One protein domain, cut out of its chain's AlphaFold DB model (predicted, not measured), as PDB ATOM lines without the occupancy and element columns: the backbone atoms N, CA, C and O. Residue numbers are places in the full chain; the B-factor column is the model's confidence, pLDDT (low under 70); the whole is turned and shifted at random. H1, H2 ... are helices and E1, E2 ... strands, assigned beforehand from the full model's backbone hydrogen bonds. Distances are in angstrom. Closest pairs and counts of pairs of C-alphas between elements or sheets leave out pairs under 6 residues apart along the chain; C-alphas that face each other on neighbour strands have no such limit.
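This is residues 531 to 603 and 629 to 684 of the 685 residues of a protein of Colwellia sp. Phe_37 (UniProt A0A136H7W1). Two four-stranded antiparallel sheets lie partly face to face, E1 E2 E6 E5 and E4 E3 E7 E8, as a loose sandwich whose edge strands E1 and E8 come near each other along one side. On the other side the long helix H3 packs with its first part on E4, E3 and E5, then runs on past the strands to one end of the long axis, where the short H4 meets it; the short H1 and H2 lie at the opposite end. The printed part has 129 residues with four named helices and eight named strands, in the order H1 E1 E2 H2 E3 E4 H3 H4 E5 E6 E7 E8, and its class is mixed, helices and strands. It is compact, with a radius of gyration of the C-alphas of 14.9 A, and spans 47 by 31 by 23 A, only just elongated.

One sheet runs E4, residues 575 to 578, E3, residues 564 to 572, E7, residues 666 to 672, and E8, residues 681 to 683. E3 and E4 form a hairpin, with N 577 and O 569 at 2.8 A. E3 and E7 are antiparallel at 158 degrees, with N 568 and O 669 at 2.8 A and N 667 and O 570 at 2.8 A. E7 and E8 form a hairpin, with N 681 and O 668 at 2.8 A. From edge to edge the strands' lines turn by 88 degrees. H3, residues 584 to 603, is on one face of this sheet, making two layers, a helix over a sheet. Its height over the sheet is 10.2 A, and it lies over E4 and E3. It runs along the strands, only just, at 28 degrees to E3 on the local plane. The closest C-alphas of H3 and E3 are those of Ala 591 and Val 571, 6.2 A apart. The other sheet runs E1, residues 542 to 545, E2, residues 548 to 551, E6, residues 655 to 659, and E5, residues 639 to 641. E1 and E2 form a hairpin, with N 543 and O 550 at 2.8 A. E2 and E6 are antiparallel, with N 549 and O 657 at 2.9 A. E5 and E6 form a hairpin, with N 640 and O 658 at 2.8 A. H3 is on this sheet too, and its closest C-alpha pair with E5 is Ser 588 and Phe 639, 5.9 A. The closest C-alphas of E1 and E8 are those of Cys 544 and Val 683, 7.3 A apart, while E3 and E6 are apart. H4, residues 629 to 633, touches H3, which touches it with residues 595 to 603 alone; the closest C-alphas of the two are those of Leu 599 and Leu 633, 5.7 A apart. H1, residues 531 to 536, only grazes the sheet E4 E3 E7 E8. H1 and H2, residues 558 to 562, are close but not clearly touching, with C-alphas 534 and 560 at 7.4 A. Each O i to N i+4 pair is within hydrogen-bond range in H2, H3 and H4, and 1 of 2 in H1.

H1 begins at C-alpha 531, (158.841, -21.312, 43.880). E1, E2 and H2 follow. E3 measures 21.3 A from first to last C-alpha, and E4 10.4 A. H3 measures 27.9 A and ends at C-alpha 603, (154.240, -30.151, 89.728). After H4, E5 and E6, E7 measures 19.8 A. E8, 6.4 A long, ends at C-alpha 683, (159.794, -26.852, 65.598).

The C-alphas farthest apart are those of Ala 532 and Glu 603, 47.4 A. Residues 604 to 628 are not printed, and C-alphas 603 and 629 are 10.5 A apart across this cut. Of the links printed whole, E5 to E6, residues 642 to 654, is long. The mean pLDDT of the printed part is 81.9, with residues 553 to 557, 559, 582, 648 to 654 and 661 to 664 under 70.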
ATOM      1  N   LEU A 531     159.880 -20.598  43.142       72.75
ATOM      2  CA  LEU A 531     158.841 -21.312  43.880       72.75
ATOM      3  C   LEU A 531     159.192 -22.802  44.039       72.75
ATOM      4  O   LEU A 531     159.122 -23.345  45.138       72.75
ATOM      5  N   ALA A 532     159.649 -23.452  42.962       73.75
ATOM      6  CA  ALA A 532     160.089 -24.848  42.999       73.75
ATOM      7  C   ALA A 532     161.267 -25.066  43.968       73.75
ATOM      8  O   ALA A 532     161.283 -26.044  44.714       73.75
ATOM      9  N   LYS A 533     162.224 -24.132  44.012       75.00
ATOM     10  CA  LYS A 533     163.342 -24.153  44.961       75.00
ATOM     11  C   LYS A 533     162.882 -23.950  46.406       75.00
ATOM     12  O   LYS A 533     163.297 -24.709  47.280       75.00
ATOM     13  N   ASN A 534     162.023 -22.963  46.665       79.25
ATOM     14  CA  ASN A 534     161.533 -22.663  48.012       79.25
ATOM     15  C   ASN A 534     160.791 -23.864  48.606       79.25
ATOM     16  O   ASN A 534     161.021 -24.205  49.766       79.25
ATOM     17  N   LYS A 535     160.033 -24.603  47.784       84.88
ATOM     18  CA  LYS A 535     159.403 -25.876  48.169       84.88
ATOM     19  C   LYS A 535     160.390 -26.957  48.625       84.88
ATOM     20  O   LYS A 535     160.036 -27.765  49.479       84.88
ATOM     21  N   LEU A 536     161.615 -26.981  48.092       81.69
ATOM     22  CA  LEU A 536     162.655 -27.947  48.478       81.69
ATOM     23  C   LEU A 536     163.418 -27.533  49.747       81.69
ATOM     24  O   LEU A 536     163.994 -28.388  50.417       81.69
ATOM     25  N   ARG A 537     163.433 -26.238  50.086       80.69
ATOM     26  CA  ARG A 537     164.274 -25.655  51.149       80.69
ATOM     27  C   ARG A 537     163.481 -24.866  52.194       80.69
ATOM     28  O   ARG A 537     163.971 -23.895  52.754       80.69
ATOM     29  N   VAL A 538     162.262 -25.303  52.501       85.81
ATOM     30  CA  VAL A 538     161.321 -24.570  53.373       85.81
ATOM     31  C   VAL A 538     161.908 -24.223  54.747       85.81
ATOM     32  O   VAL A 538     161.780 -23.090  55.198       85.81
ATOM     33  N   ARG A 539     162.618 -25.165  55.390       83.19
ATOM     34  CA  ARG A 539     163.261 -24.953  56.705       83.19
ATOM     35  C   ARG A 539     164.344 -23.878  56.699       83.19
ATOM     36  O   ARG A 539     164.737 -23.405  57.753       83.19
ATOM     37  N   GLU A 540     164.857 -23.527  55.528       82.12
ATOM     38  CA  GLU A 540     165.906 -22.527  55.386       82.12
ATOM     39  C   GLU A 540     165.360 -21.095  55.300       82.12
ATOM     40  O   GLU A 540     166.141 -20.148  55.389       82.12
ATOM     41  N   LEU A 541     164.049 -20.936  55.088       82.00
ATOM     42  CA  LEU A 541     163.404 -19.636  54.906       82.00
ATOM     43  C   LEU A 541     163.109 -18.936  56.232       82.00
ATOM     44  O   LEU A 541     162.979 -17.713  56.253       82.00
ATOM     45  N   PHE A 542     162.989 -19.684  57.326       86.38
ATOM     46  CA  PHE A 542     162.617 -19.146  58.624       86.38
ATOM     47  C   PHE A 542     163.421 -19.768  59.762       86.38
ATOM     48  O   PHE A 542     163.995 -20.848  59.648       86.38
ATOM     49  N   TYR A 543     163.412 -19.067  60.884       85.25
ATOM     50  CA  TYR A 543     163.993 -19.479  62.145       85.25
ATOM     51  C   TYR A 543     163.004 -19.171  63.270       85.25
ATOM     52  O   TYR A 543     162.367 -18.114  63.265       85.25
ATOM     53  N   CYS A 544     162.881 -20.088  64.225       84.81
ATOM     54  CA  CYS A 544     162.084 -19.915  65.433       84.81
ATOM     55  C   CYS A 544     162.995 -19.974  66.659       84.81
ATOM     56  O   CYS A 544     163.844 -20.858  66.746       84.81
ATOM     57  N   ASP A 545     162.796 -19.047  67.591       81.00
ATOM     58  CA  ASP A 545     163.355 -19.082  68.941       81.00
ATOM     59  C   ASP A 545     162.239 -19.279  69.973       81.00
ATOM     60  O   ASP A 545     161.071 -19.391  69.624       81.00
ATOM     61  N   SER A 546     162.570 -19.242  71.264       76.19
ATOM     62  CA  SER A 546     161.594 -19.459  72.335       76.19
ATOM     63  C   SER A 546     160.408 -18.481  72.359       76.19
ATOM     64  O   SER A 546     159.428 -18.764  73.050       76.19
ATOM     65  N   ARG A 547     160.467 -17.348  71.644       81.06
ATOM     66  CA  ARG A 547     159.486 -16.249  71.708       81.06
ATOM     67  C   ARG A 547     158.847 -15.897  70.365       81.06
ATOM     68  O   ARG A 547     157.844 -15.178  70.337       81.06
ATOM     69  N   SER A 548     159.434 -16.292  69.242       86.94
ATOM     70  CA  SER A 548     158.952 -15.885  67.924       86.94
ATOM     71  C   SER A 548     159.513 -16.727  66.794       86.94
ATOM     72  O   SER A 548     160.541 -17.380  66.932       86.94
ATOM     73  N   CYS A 549     158.861 -16.648  65.636       88.06
ATOM     74  CA  CYS A 549     159.450 -17.072  64.376       88.06
ATOM     75  C   CYS A 549     159.603 -15.884  63.420       88.06
ATOM     76  O   CYS A 549     158.756 -14.984  63.355       88.06
ATOM     77  N   SER A 550     160.708 -15.883  62.681       86.94
ATOM     78  CA  SER A 550     161.106 -14.823  61.754       86.94
ATOM     79  C   SER A 550     161.766 -15.397  60.503       86.94
ATOM     80  O   SER A 550     162.237 -16.532  60.504       86.94
ATOM     81  N   PHE A 551     161.787 -14.625  59.419       84.44
ATOM     82  CA  PHE A 551     162.473 -15.025  58.189       84.44
ATOM     83  C   PHE A 551     163.997 -14.959  58.332       84.44
ATOM     84  O   PHE A 551     164.538 -14.006  58.895       84.44
ATOM     85  N   THR A 552     164.701 -15.938  57.769       73.56
ATOM     86  CA  THR A 552     166.164 -16.030  57.838       73.56
ATOM     87  C   THR A 552     166.815 -15.040  56.871       73.56
ATOM     88  O   THR A 552     166.615 -15.122  55.656       73.56
ATOM     89  N   TRP A 553     167.642 -14.122  57.392       60.00
ATOM     90  CA  TRP A 553     168.227 -13.006  56.629       60.00
ATOM     91  C   TRP A 553     168.887 -13.444  55.316       60.00
ATOM     92  O   TRP A 553     168.536 -12.900  54.266       60.00
ATOM     93  N   LEU A 554     169.810 -14.408  55.349       53.72
ATOM     94  CA  LEU A 554     170.611 -14.788  54.176       53.72
ATOM     95  C   LEU A 554     169.830 -15.559  53.101       53.72
ATOM     96  O   LEU A 554     170.379 -15.826  52.032       53.72
ATOM     97  N   ARG A 555     168.585 -15.964  53.377       61.38
ATOM     98  CA  ARG A 555     167.871 -16.937  52.539       61.38
ATOM     99  C   ARG A 555     166.468 -16.520  52.111       61.38
ATOM    100  O   ARG A 555     166.027 -17.000  51.075       61.38
ATOM    101  N   ALA A 556     165.801 -15.630  52.845       64.69
ATOM    102  CA  ALA A 556     164.465 -15.144  52.504       64.69
ATOM    103  C   ALA A 556     164.476 -13.637  52.196       64.69
ATOM    104  O   ALA A 556     164.647 -12.791  53.079       64.69
ATOM    105  N   THR A 557     164.288 -13.296  50.925       68.06
ATOM    106  CA  THR A 557     164.091 -11.917  50.448       68.06
ATOM    107  C   THR A 557     162.600 -11.594  50.285       68.06
ATOM    108  O   THR A 557     161.752 -12.465  50.469       68.06
ATOM    109  N   GLN A 558     162.263 -10.348  49.933       74.88
ATOM    110  CA  GLN A 558     160.866  -9.915  49.779       74.88
ATOM    111  C   GLN A 558     160.091 -10.763  48.756       74.88
ATOM    112  O   GLN A 558     158.939 -11.116  48.988       74.88
ATOM    113  N   ASP A 559     160.741 -11.157  47.665       69.25
ATOM    114  CA  ASP A 559     160.149 -12.024  46.651       69.25
ATOM    115  C   ASP A 559     160.034 -13.493  47.102       69.25
ATOM    116  O   ASP A 559     159.112 -14.184  46.678       69.25
ATOM    117  N   ASP A 560     160.934 -13.996  47.962       75.81
ATOM    118  CA  ASP A 560     160.779 -15.343  48.542       75.81
ATOM    119  C   ASP A 560     159.563 -15.388  49.453       75.81
ATOM    120  O   ASP A 560     158.771 -16.326  49.387       75.81
ATOM    121  N   ILE A 561     159.400 -14.342  50.263       82.25
ATOM    122  CA  ILE A 561     158.235 -14.161  51.121       82.25
ATOM    123  C   ILE A 561     156.973 -14.049  50.262       82.25
ATOM    124  O   ILE A 561     155.978 -14.691  50.577       82.25
ATOM    125  N   ALA A 562     157.036 -13.330  49.136       80.56
ATOM    126  CA  ALA A 562     155.916 -13.236  48.209       80.56
ATOM    127  C   ALA A 562     155.489 -14.608  47.664       80.56
ATOM    128  O   ALA A 562     154.305 -14.801  47.449       80.56
ATOM    129  N   THR A 563     156.390 -15.592  47.507       83.38
ATOM    130  CA  THR A 563     155.988 -16.951  47.075       83.38
ATOM    131  C   THR A 563     155.099 -17.699  48.079       83.38
ATOM    132  O   THR A 563     154.509 -18.722  47.715       83.38
ATOM    133  N   ILE A 564     154.996 -17.212  49.318       89.75
ATOM    134  CA  ILE A 564     154.201 -17.797  50.399       89.75
ATOM    135  C   ILE A 564     152.855 -17.068  50.455       89.75
ATOM    136  O   ILE A 564     152.791 -15.882  50.773       89.75
ATOM    137  N   ASP A 565     151.783 -17.799  50.160       90.50
ATOM    138  CA  ASP A 565     150.405 -17.313  50.267       90.50
ATOM    139  C   ASP A 565     149.990 -17.179  51.736       90.50
ATOM    140  O   ASP A 565     149.428 -16.170  52.142       90.50
ATOM    141  N   ASP A 566     150.321 -18.188  52.549       92.75
ATOM    142  CA  ASP A 566     149.961 -18.223  53.964       92.75
ATOM    143  C   ASP A 566     150.910 -19.113  54.782       92.75
ATOM    144  O   ASP A 566     151.591 -19.995  54.247       92.75
ATOM    145  N   ILE A 567     150.934 -18.909  56.099       93.31
ATOM    146  CA  ILE A 567     151.646 -19.767  57.047       93.31
ATOM    147  C   ILE A 567     150.626 -20.337  58.030       93.31
ATOM    148  O   ILE A 567     149.887 -19.611  58.690       93.31
ATOM    149  N   LEU A 568     150.612 -21.658  58.135       93.38
ATOM    150  CA  LEU A 568     149.775 -22.408  59.053       93.38
ATOM    151  C   LEU A 568     150.605 -22.818  60.272       93.38
ATOM    152  O   LEU A 568     151.713 -23.341  60.114       93.38
ATOM    153  N   VAL A 569     150.077 -22.607  61.475       91.75
ATOM    154  CA  VAL A 569     150.758 -22.914  62.742       91.75
ATOM    155  C   VAL A 569     149.838 -23.710  63.661       91.75
ATOM    156  O   VAL A 569     148.646 -23.437  63.735       91.75
ATOM    157  N   GLY A 570     150.379 -24.694  64.377       90.06
ATOM    158  CA  GLY A 570     149.616 -25.528  65.303       90.06
ATOM    159  C   GLY A 570     150.445 -26.085  66.450       90.06
ATOM    160  O   GLY A 570     151.671 -26.142  66.386       90.06
ATOM    161  N   VAL A 571     149.766 -26.544  67.501       87.81
ATOM    162  CA  VAL A 571     150.371 -27.355  68.578       87.81
ATOM    163  C   VAL A 571     150.251 -28.862  68.323       87.81
ATOM    164  O   VAL A 571     150.879 -29.667  69.004       87.81
ATOM    165  N   LYS A 572     149.488 -29.249  67.292       86.88
ATOM    166  CA  LYS A 572     149.419 -30.606  66.739       86.88
ATOM    167  C   LYS A 572     149.521 -30.544  65.219       86.88
ATOM    168  O   LYS A 572     149.125 -29.555  64.611       86.88
ATOM    169  N   SER A 573     150.028 -31.608  64.604       87.75
ATOM    170  CA  SER A 573     150.239 -31.673  63.152       87.75
ATOM    171  C   SER A 573     148.953 -31.659  62.321       87.75
ATOM    172  O   SER A 573     149.008 -31.329  61.142       87.75
ATOM    173  N   ASP A 574     147.822 -32.047  62.910       87.19
ATOM    174  CA  ASP A 574     146.494 -32.130  62.290       87.19
ATOM    175  C   ASP A 574     145.582 -30.938  62.638       87.19
ATOM    176  O   ASP A 574     144.469 -30.843  62.129       87.19
ATOM    177  N   GLN A 575     146.049 -30.018  63.487       87.88
ATOM    178  CA  GLN A 575     145.304 -28.845  63.952       87.88
ATOM    179  C   GLN A 575     146.136 -27.580  63.722       87.88
ATOM    180  O   GLN A 575     146.690 -27.002  64.660       87.88
ATOM    181  N   LEU A 576     146.262 -27.186  62.452       91.06
ATOM    182  CA  LEU A 576     146.973 -25.977  62.045       91.06
ATOM    183  C   LEU A 576     145.980 -24.850  61.733       91.06
ATOM    184  O   LEU A 576     144.952 -25.089  61.102       91.06
ATOM    185  N   VAL A 577     146.315 -23.627  62.130       91.56
ATOM    186  CA  VAL A 577     145.524 -22.418  61.867       91.56
ATOM    187  C   VAL A 577     146.319 -21.407  61.048       91.56
ATOM    188  O   VAL A 577     147.541 -21.321  61.175       91.56
ATOM    189  N   SER A 578     145.624 -20.639  60.214       91.50
ATOM    190  CA  SER A 578     146.214 -19.581  59.390       91.50
ATOM    191  C   SER A 578     146.642 -18.388  60.238       91.50
ATOM    192  O   SER A 578     145.856 -17.870  61.034       91.50
ATOM    193  N   ILE A 579     147.873 -17.908  60.035       89.75
ATOM    194  CA  ILE A 579     148.305 -16.641  60.640       89.75
ATOM    195  C   ILE A 579     147.691 -15.428  59.934       89.75
ATOM    196  O   ILE A 579     147.605 -14.366  60.545       89.75
ATOM    197  N   SER A 580     147.270 -15.576  58.673       86.38
ATOM    198  CA  SER A 580     146.701 -14.486  57.871       86.38
ATOM    199  C   SER A 580     145.206 -14.285  58.135       86.38
ATOM    200  O   SER A 580     144.733 -13.154  58.092       86.38
ATOM    201  N   ASN A 581     144.470 -15.350  58.472       82.56
ATOM    202  CA  ASN A 581     143.031 -15.276  58.756       82.56
ATOM    203  C   ASN A 581     142.703 -14.950  60.224       82.56
ATOM    204  O   ASN A 581     141.536 -14.809  60.572       82.56
ATOM    205  N   GLY A 582     143.714 -14.809  61.089       66.19
ATOM    206  CA  GLY A 582     143.521 -14.366  62.474       66.19
ATOM    207  C   GLY A 582     143.016 -15.437  63.449       66.19
ATOM    208  O   GLY A 582     142.736 -15.113  64.600       66.19
ATOM    209  N   ASP A 583     142.991 -16.715  63.061       77.62
ATOM    210  CA  ASP A 583     142.489 -17.848  63.864       77.62
ATOM    211  C   ASP A 583     143.400 -18.243  65.057       77.62
ATOM    212  O   ASP A 583     143.330 -19.346  65.607       77.62
ATOM    213  N   LEU A 584     144.286 -17.343  65.490       83.62
ATOM    214  CA  LEU A 584     145.279 -17.598  66.534       83.62
ATOM    215  C   LEU A 584     144.694 -17.712  67.946       83.62
ATOM    216  O   LEU A 584     145.370 -18.224  68.844       83.62
ATOM    217  N   GLU A 585     143.458 -17.265  68.167       82.75
ATOM    218  CA  GLU A 585     142.771 -17.481  69.445       82.75
ATOM    219  C   GLU A 585     142.504 -18.970  69.687       82.75
ATOM    220  O   GLU A 585     142.793 -19.474  70.772       82.75
ATOM    221  N   LEU A 586     142.065 -19.704  68.657       82.44
ATOM    222  CA  LEU A 586     141.853 -21.154  68.731       82.44
ATOM    223  C   LEU A 586     143.158 -21.890  69.050       82.44
ATOM    224  O   LEU A 586     143.186 -22.794  69.890       82.44
ATOM    225  N   LEU A 587     144.257 -21.451  68.431       85.81
ATOM    226  CA  LEU A 587     145.590 -21.963  68.732       85.81
ATOM    227  C   LEU A 587     146.006 -21.662  70.170       85.81
ATOM    228  O   LEU A 587     146.534 -22.545  70.841       85.81
ATOM    229  N   SER A 588     145.750 -20.444  70.652       85.69
ATOM    230  CA  SER A 588     146.081 -20.033  72.021       85.69
ATOM    231  C   SER A 588     145.321 -20.867  73.058       85.69
ATOM    232  O   SER A 588     145.914 -21.288  74.048       85.69
ATOM    233  N   VAL A 589     144.051 -21.198  72.808       85.88
ATOM    234  CA  VAL A 589     143.262 -22.094  73.675       85.88
ATOM    235  C   VAL A 589     143.834 -23.516  73.685       85.88
ATOM    236  O   VAL A 589     144.027 -24.102  74.751       85.88
ATOM    237  N   ALA A 590     144.139 -24.082  72.513       85.44
ATOM    238  CA  ALA A 590     144.714 -25.427  72.413       85.44
ATOM    239  C   ALA A 590     146.086 -25.520  73.105       85.44
ATOM    240  O   ALA A 590     146.369 -26.471  73.837       85.44
ATOM    241  N   ALA A 591     146.908 -24.495  72.905       85.88
ATOM    242  CA  ALA A 591     148.201 -24.307  73.537       85.88
ATOM    243  C   ALA A 591     148.113 -24.218  75.065       85.88
ATOM    244  O   ALA A 591     148.886 -24.868  75.770       85.88
ATOM    245  N   GLU A 592     147.151 -23.462  75.585       87.06
ATOM    246  CA  GLU A 592     146.958 -23.299  77.024       87.06
ATOM    247  C   GLU A 592     146.536 -24.610  77.700       87.06
ATOM    248  O   GLU A 592     147.058 -24.962  78.759       87.06
ATOM    249  N   ASN A 593     145.677 -25.401  77.051       86.56
ATOM    250  CA  ASN A 593     145.307 -26.734  77.536       86.56
ATOM    251  C   ASN A 593     146.523 -27.675  77.624       86.56
ATOM    252  O   ASN A 593     146.683 -28.420  78.598       86.56
ATOM    253  N   GLN A 594     147.410 -27.625  76.626       85.75
ATOM    254  CA  GLN A 594     148.655 -28.391  76.642       85.75
ATOM    255  C   GLN A 594     149.596 -27.911  77.754       85.75
ATOM    256  O   GLN A 594     150.129 -28.740  78.495       85.75
ATOM    257  N   ARG A 595     149.752 -26.592  77.925       87.38
ATOM    258  CA  ARG A 595     150.560 -25.997  78.999       87.38
ATOM    259  C   ARG A 595     150.077 -26.438  80.377       87.38
ATOM    260  O   ARG A 595     150.896 -26.876  81.180       87.38
ATOM    261  N   LEU A 596     148.772 -26.362  80.648       87.81
ATOM    262  CA  LEU A 596     148.182 -26.778  81.928       87.81
ATOM    263  C   LEU A 596     148.446 -28.258  82.224       87.81
ATOM    264  O   LEU A 596     148.794 -28.611  83.349       87.81
ATOM    265  N   THR A 597     148.359 -29.111  81.202       86.94
ATOM    266  CA  THR A 597     148.680 -30.539  81.328       86.94
ATOM    267  C   THR A 597     150.161 -30.755  81.665       86.94
ATOM    268  O   THR A 597     150.497 -31.557  82.536       86.94
ATOM    269  N   MET A 598     151.065 -30.023  81.006       85.50
ATOM    270  CA  MET A 598     152.504 -30.090  81.286       85.50
ATOM    271  C   MET A 598     152.842 -29.546  82.679       85.50
ATOM    272  O   MET A 598     153.648 -30.154  83.378       85.50
ATOM    273  N   LEU A 599     152.200 -28.452  83.103       87.25
ATOM    274  CA  LEU A 599     152.383 -27.861  84.428       87.25
ATOM    275  C   LEU A 599     151.988 -28.854  85.524       87.25
ATOM    276  O   LEU A 599     152.800 -29.126  86.402       87.25
ATOM    277  N   ALA A 600     150.805 -29.464  85.415       87.19
ATOM    278  CA  ALA A 600     150.342 -30.464  86.376       87.19
ATOM    279  C   ALA A 600     151.297 -31.670  86.470       87.19
ATOM    280  O   ALA A 600     151.579 -32.169  87.561       87.19
ATOM    281  N   ASN A 601     151.842 -32.123  85.335       87.19
ATOM    282  CA  ASN A 601     152.812 -33.217  85.302       87.19
ATOM    283  C   ASN A 601     154.145 -32.849  85.976       87.19
ATOM    284  O   ASN A 601     154.709 -33.676  86.694       87.19
ATOM    285  N   GLU A 602     154.658 -31.635  85.762       86.62
ATOM    286  CA  GLU A 602     155.899 -31.170  86.395       86.62
ATOM    287  C   GLU A 602     155.719 -30.897  87.896       86.62
ATOM    288  O   GLU A 602     156.558 -31.310  88.699       86.62
ATOM    289  N   GLU A 603     154.594 -30.309  88.310       87.38
ATOM    290  CA  GLU A 603     154.240 -30.151  89.728       87.38
ATOM    291  C   GLU A 603     154.156 -31.511  90.438       87.38
ATOM    292  O   GLU A 603     154.708 -31.685  91.530       87.38
ATOM    293  N   LEU A 629     161.822 -25.010  83.598       76.75
ATOM    294  CA  LEU A 629     160.622 -25.407  82.850       76.75
ATOM    295  C   LEU A 629     159.330 -25.094  83.621       76.75
ATOM    296  O   LEU A 629     158.401 -24.548  83.036       76.75
ATOM    297  N   ILE A 630     159.287 -25.357  84.932       81.44
ATOM    298  CA  ILE A 630     158.114 -25.038  85.756       81.44
ATOM    299  C   ILE A 630     157.869 -23.527  85.856       81.44
ATOM    300  O   ILE A 630     156.734 -23.083  85.707       81.44
ATOM    301  N   THR A 631     158.922 -22.718  86.009       80.31
ATOM    302  CA  THR A 631     158.811 -21.248  86.011       80.31
ATOM    303  C   THR A 631     158.279 -20.727  84.676       80.31
ATOM    304  O   THR A 631     157.470 -19.804  84.642       80.31
ATOM    305  N   ARG A 632     158.689 -21.339  83.558       76.94
ATOM    306  CA  ARG A 632     158.175 -21.009  82.222       76.94
ATOM    307  C   ARG A 632     156.708 -21.412  82.072       76.94
ATOM    308  O   ARG A 632     155.906 -20.612  81.601       76.94
ATOM    309  N   LEU A 633     156.347 -22.613  82.528       83.19
ATOM    310  CA  LEU A 633     154.983 -23.137  82.468       83.19
ATOM    311  C   LEU A 633     153.991 -22.341  83.325       83.19
ATOM    312  O   LEU A 633     152.802 -22.475  83.085       83.19
ATOM    313  N   GLN A 634     154.417 -21.508  84.277       83.50
ATOM    314  CA  GLN A 634     153.513 -20.647  85.061       83.50
ATOM    315  C   GLN A 634     152.921 -19.474  84.260       83.50
ATOM    316  O   GLN A 634     151.926 -18.888  84.683       83.50
ATOM    317  N   SER A 635     153.503 -19.125  83.109       82.44
ATOM    318  CA  SER A 635     153.012 -18.030  82.267       82.44
ATOM    319  C   SER A 635     152.023 -18.537  81.208       82.44
ATOM    320  O   SER A 635     152.325 -19.528  80.545       82.44
ATOM    321  N   PRO A 636     150.871 -17.874  80.994       81.81
ATOM    322  CA  PRO A 636     149.897 -18.293  79.985       81.81
ATOM    323  C   PRO A 636     150.448 -18.152  78.563       81.81
ATOM    324  O   PRO A 636     151.234 -17.237  78.269       81.81
ATOM    325  N   VAL A 637     149.998 -19.027  77.661       82.56
ATOM    326  CA  VAL A 637     150.415 -18.996  76.253       82.56
ATOM    327  C   VAL A 637     149.485 -18.118  75.425       82.56
ATOM    328  O   VAL A 637     148.265 -18.255  75.459       82.56
ATOM    329  N   LYS A 638     150.072 -17.207  74.653       84.44
ATOM    330  CA  LYS A 638     149.376 -16.366  73.679       84.44
ATOM    331  C   LYS A 638     150.156 -16.338  72.386       84.44
ATOM    332  O   LYS A 638     151.376 -16.200  72.428       84.44
ATOM    333  N   PHE A 639     149.450 -16.395  71.264       87.94
ATOM    334  CA  PHE A 639     150.017 -16.180  69.938       87.94
ATOM    335  C   PHE A 639     149.599 -14.817  69.397       87.94
ATOM    336  O   PHE A 639     148.482 -14.354  69.619       87.94
ATOM    337  N   LYS A 640     150.501 -14.178  68.659       88.50
ATOM    338  CA  LYS A 640     150.219 -12.949  67.923       88.50
ATOM    339  C   LYS A 640     150.916 -12.987  66.570       88.50
ATOM    340  O   LYS A 640     152.148 -13.041  66.515       88.50
ATOM    341  N   ALA A 641     150.122 -12.942  65.504       88.62
ATOM    342  CA  ALA A 641     150.595 -12.740  64.141       88.62
ATOM    343  C   ALA A 641     150.859 -11.259  63.893       88.62
ATOM    344  O   ALA A 641     150.259 -10.376  64.514       88.62
ATOM    345  N   ARG A 642     151.763 -10.993  62.959       87.31
ATOM    346  CA  ARG A 642     151.960  -9.658  62.412       87.31
ATOM    347  C   ARG A 642     151.014  -9.457  61.226       87.31
ATOM    348  O   ARG A 642     151.064 -10.242  60.290       87.31
ATOM    349  N   GLU A 643     150.227  -8.381  61.237       81.00
ATOM    350  CA  GLU A 643     149.258  -8.070  60.166       81.00
ATOM    351  C   GLU A 643     149.915  -8.017  58.776       81.00
ATOM    352  O   GLU A 643     149.430  -8.628  57.835       81.00
ATOM    353  N   ASN A 644     151.084  -7.379  58.668       81.69
ATOM    354  CA  ASN A 644     151.856  -7.286  57.425       81.69
ATOM    355  C   ASN A 644     153.085  -8.203  57.450       81.69
ATOM    356  O   ASN A 644     154.198  -7.763  57.157       81.69
ATOM    357  N   TRP A 645     152.927  -9.465  57.856       84.62
ATOM    358  CA  TRP A 645     154.056 -10.398  57.965       84.62
ATOM    359  C   TRP A 645     154.806 -10.607  56.641       84.62
ATOM    360  O   TRP A 645     156.007 -10.880  56.660       84.62
ATOM    361  N   GLN A 646     154.127 -10.416  55.504       80.88
ATOM    362  CA  GLN A 646     154.738 -10.470  54.181       80.88
ATOM    363  C   GLN A 646     155.680  -9.290  53.895       80.88
ATOM    364  O   GLN A 646     156.460  -9.361  52.953       80.88
ATOM    365  N   VAL A 647     155.654  -8.213  54.688       75.12
ATOM    366  CA  VAL A 647     156.521  -7.041  54.500       75.12
ATOM    367  C   VAL A 647     157.814  -7.203  55.298       75.12
ATOM    368  O   VAL A 647     157.822  -7.264  56.535       75.12
ATOM    369  N   ARG A 648     158.944  -7.226  54.591       66.25
ATOM    370  CA  ARG A 648     160.270  -7.296  55.208       66.25
ATOM    371  C   ARG A 648     160.742  -5.909  55.657       66.25
ATOM    372  O   ARG A 648     160.928  -5.013  54.842       66.25
ATOM    373  N   GLU A 649     160.982  -5.742  56.958       59.09
ATOM    374  CA  GLU A 649     161.619  -4.535  57.509       59.09
ATOM    375  C   GLU A 649     163.150  -4.578  57.353       59.09
ATOM    376  O   GLU A 649     163.754  -5.651  57.297       59.09
ATOM    377  N   GLN A 650     163.791  -3.403  57.334       52.88
ATOM    378  CA  GLN A 650     165.248  -3.231  57.184       52.88
ATOM    379  C   GLN A 650     166.076  -3.815  58.353       52.88
ATOM    380  O   GLN A 650     167.299  -3.869  58.283       52.88
ATOM    381  N   THR A 651     165.424  -4.265  59.428       53.88
ATOM    382  CA  THR A 651     166.007  -4.575  60.745       53.88
ATOM    383  C   THR A 651     166.338  -6.057  60.977       53.88
ATOM    384  O   THR A 651     166.589  -6.459  62.106       53.88
ATOM    385  N   GLN A 652     166.382  -6.886  59.926       54.31
ATOM    386  CA  GLN A 652     166.865  -8.285  59.963       54.31
ATOM    387  C   GLN A 652     166.080  -9.297  60.831       54.31
ATOM    388  O   GLN A 652     166.499 -10.446  60.924       54.31
ATOM    389  N   THR A 653     164.921  -8.954  61.401       55.31
ATOM    390  CA  THR A 653     164.129  -9.883  62.238       55.31
ATOM    391  C   THR A 653     162.624  -9.685  62.060       55.31
ATOM    392  O   THR A 653     161.900  -9.484  63.036       55.31
ATOM    393  N   SER A 654     162.129  -9.687  60.817       65.50
ATOM    394  CA  SER A 654     160.686  -9.562  60.571       65.50
ATOM    395  C   SER A 654     159.958 -10.748  61.211       65.50
ATOM    396  O   SER A 654     159.950 -11.855  60.669       65.50
ATOM    397  N   ARG A 655     159.407 -10.530  62.408       79.62
ATOM    398  CA  ARG A 655     158.611 -11.521  63.130       79.62
ATOM    399  C   ARG A 655     157.293 -11.662  62.389       79.62
ATOM    400  O   ARG A 655     156.549 -10.689  62.286       79.62
ATOM    401  N   PHE A 656     157.014 -12.855  61.882       87.06
ATOM    402  CA  PHE A 656     155.706 -13.151  61.299       87.06
ATOM    403  C   PHE A 656     154.739 -13.674  62.364       87.06
ATOM    404  O   PHE A 656     153.546 -13.385  62.308       87.06
ATOM    405  N   ILE A 657     155.264 -14.356  63.388       88.56
ATOM    406  CA  ILE A 657     154.501 -14.792  64.554       88.56
ATOM    407  C   ILE A 657     155.338 -14.661  65.828       88.56
ATOM    408  O   ILE A 657     156.545 -14.905  65.841       88.56
ATOM    409  N   SER A 658     154.684 -14.259  66.909       87.69
ATOM    410  CA  SER A 658     155.249 -14.175  68.255       87.69
ATOM    411  C   SER A 658     154.380 -14.942  69.239       87.69
ATOM    412  O   SER A 658     153.171 -15.067  69.030       87.69
ATOM    413  N   TYR A 659     154.999 -15.465  70.292       85.75
ATOM    414  CA  TYR A 659     154.323 -16.257  71.307       85.75
ATOM    415  C   TYR A 659     155.003 -16.159  72.676       85.75
ATOM    416  O   TYR A 659     156.211 -15.945  72.778       85.75
ATOM    417  N   SER A 660     154.223 -16.299  73.749       76.12
ATOM    418  CA  SER A 660     154.763 -16.432  75.109       76.12
ATOM    419  C   SER A 660     155.229 -17.872  75.365       76.12
ATOM    420  O   SER A 660     154.565 -18.839  75.001       76.12
ATOM    421  N   VAL A 661     156.429 -18.008  75.934       67.62
ATOM    422  CA  VAL A 661     157.198 -19.261  76.023       67.62
ATOM    423  C   VAL A 661     156.460 -20.368  76.792       67.62
ATOM    424  O   VAL A 661     156.065 -20.122  77.924       67.62
ATOM    425  N   ALA A 662     156.399 -21.586  76.218       58.19
ATOM    426  CA  ALA A 662     156.633 -22.909  76.861       58.19
ATOM    427  C   ALA A 662     156.017 -24.109  76.097       58.19
ATOM    428  O   ALA A 662     155.679 -25.114  76.719       58.19
ATOM    429  N   ILE A 663     155.866 -24.052  74.769       62.59
ATOM    430  CA  ILE A 663     155.307 -25.183  74.010       62.59
ATOM    431  C   ILE A 663     156.327 -25.679  72.995       62.59
ATOM    432  O   ILE A 663     156.825 -24.923  72.161       62.59
ATOM    433  N   SER A 664     156.665 -26.957  73.129       66.19
ATOM    434  CA  SER A 664     157.451 -27.755  72.197       66.19
ATOM    435  C   SER A 664     156.796 -29.142  72.164       66.19
ATOM    436  O   SER A 664     156.504 -29.681  73.236       66.19
ATOM    437  N   PRO A 665     156.536 -29.730  70.988       81.44
ATOM    438  CA  PRO A 665     156.762 -29.169  69.658       81.44
ATOM    439  C   PRO A 665     155.683 -28.165  69.215       81.44
ATOM    440  O   PRO A 665     154.536 -28.229  69.652       81.44
ATOM    441  N   MET A 666     156.047 -27.289  68.281       87.50
ATOM    442  CA  MET A 666     155.116 -26.531  67.440       87.50
ATOM    443  C   MET A 666     155.190 -27.051  66.005       87.50
ATOM    444  O   MET A 666     156.236 -27.518  65.558       87.50
ATOM    445  N   PHE A 667     154.090 -26.963  65.272       91.44
ATOM    446  CA  PHE A 667     153.985 -27.416  63.894       91.44
ATOM    447  C   PHE A 667     153.766 -26.221  62.974       91.44
ATOM    448  O   PHE A 667     152.912 -25.383  63.246       91.44
ATOM    449  N   ILE A 668     154.542 -26.142  61.893       92.69
ATOM    450  CA  ILE A 668     154.458 -25.065  60.901       92.69
ATOM    451  C   ILE A 668     154.353 -25.662  59.499       92.69
ATOM    452  O   ILE A 668     155.103 -26.576  59.146       92.69
ATOM    453  N   GLN A 669     153.454 -25.130  58.678       94.56
ATOM    454  CA  GLN A 669     153.291 -25.509  57.276       94.56
ATOM    455  C   GLN A 669     153.096 -24.261  56.416       94.56
ATOM    456  O   GLN A 669     152.379 -23.345  56.795       94.56
ATOM    457  N   PHE A 670     153.751 -24.205  55.260       93.94
ATOM    458  CA  PHE A 670     153.645 -23.076  54.339       93.94
ATOM    459  C   PHE A 670     152.657 -23.428  53.232       93.94
ATOM    460  O   PHE A 670     152.755 -24.506  52.636       93.94
ATOM    461  N   LYS A 671     151.737 -22.512  52.948       93.50
ATOM    462  CA  LYS A 671     150.891 -22.523  51.760       93.50
ATOM    463  C   LYS A 671     151.550 -21.634  50.713       93.50
ATOM    464  O   LYS A 671     151.873 -20.479  50.979       93.50
ATOM    465  N   TRP A 672     151.792 -22.178  49.534       91.19
ATOM    466  CA  TRP A 672     152.449 -21.468  48.443       91.19
ATOM    467  C   TRP A 672     151.429 -20.733  47.570       91.19
ATOM    468  O   TRP A 672     150.270 -21.135  47.507       91.19
ATOM    469  N   GLN A 673     151.875 -19.710  46.834       86.25
ATOM    470  CA  GLN A 673     151.039 -18.948  45.889       86.25
ATOM    471  C   GLN A 673     150.331 -19.802  44.829       86.25
ATOM    472  O   GLN A 673     149.292 -19.405  44.313       86.25
ATOM    473  N   ASP A 674     150.868 -20.977  44.495       81.94
ATOM    474  CA  ASP A 674     150.223 -21.909  43.564       81.94
ATOM    475  C   ASP A 674     149.207 -22.854  44.231       81.94
ATOM    476  O   ASP A 674     148.756 -23.820  43.619       81.94
ATOM    477  N   GLY A 675     148.863 -22.601  45.496       85.75
ATOM    478  CA  GLY A 675     147.877 -23.352  46.273       85.75
ATOM    479  C   GLY A 675     148.393 -24.658  46.877       85.75
ATOM    480  O   GLY A 675     147.664 -25.310  47.623       85.75
ATOM    481  N   THR A 676     149.636 -25.057  46.592       92.56
ATOM    482  CA  THR A 676     150.231 -26.258  47.196       92.56
ATOM    483  C   THR A 676     150.738 -25.995  48.616       92.56
ATOM    484  O   THR A 676     150.960 -24.851  49.009       92.56
ATOM    485  N   TYR A 677     150.980 -27.063  49.379       93.62
ATOM    486  CA  TYR A 677     151.481 -26.979  50.753       93.62
ATOM    487  C   TYR A 677     152.869 -27.604  50.898       93.62
ATOM    488  O   TYR A 677     153.203 -28.588  50.233       93.62
ATOM    489  N   SER A 678     153.685 -27.058  51.799       93.56
ATOM    490  CA  SER A 678     154.891 -27.735  52.280       93.56
ATOM    491  C   SER A 678     154.541 -28.982  53.101       93.56
ATOM    492  O   SER A 678     153.406 -29.169  53.544       93.56
ATOM    493  N   LYS A 679     155.543 -29.817  53.396       92.06
ATOM    494  CA  LYS A 679     155.429 -30.761  54.517       92.06
ATOM    495  C   LYS A 679     155.240 -29.986  55.824       92.06
ATOM    496  O   LYS A 679     155.772 -28.881  55.962       92.06
ATOM    497  N   VAL A 680     154.518 -30.583  56.771       93.00
ATOM    498  CA  VAL A 680     154.408 -30.051  58.134       93.00
ATOM    499  C   VAL A 680     155.766 -30.205  58.818       93.00
ATOM    500  O   VAL A 680     156.357 -31.287  58.831       93.00
ATOM    501  N   MET A 681     156.289 -29.106  59.343       92.00
ATOM    502  CA  MET A 681     157.587 -29.040  60.002       92.00
ATOM    503  C   MET A 681     157.388 -28.986  61.510       92.00
ATOM    504  O   MET A 681     156.552 -28.231  61.992       92.00
ATOM    505  N   ILE A 682     158.184 -29.769  62.233       89.81
ATOM    506  CA  ILE A 682     158.215 -29.771  63.694       89.81
ATOM    507  C   ILE A 682     159.305 -28.804  64.146       89.81
ATOM    508  O   ILE A 682     160.463 -28.938  63.739       89.81
ATOM    509  N   VAL A 683     158.922 -27.834  64.964       83.06
ATOM    510  CA  VAL A 683     159.794 -26.852  65.598       83.06
ATOM    511  C   VAL A 683     159.914 -27.230  67.066       83.06
ATOM    512  O   VAL A 683     158.920 -27.247  67.797       83.06
ATOM    513  N   HIS A 684     161.132 -27.560  67.481       77.81
ATOM    514  CA  HIS A 684     161.463 -27.790  68.880       77.81
ATOM    515  C   HIS A 684     162.099 -26.522  69.443       77.81
ATOM    516  O   HIS A 684     163.052 -26.013  68.857       77.81
TER     517      HIS A 684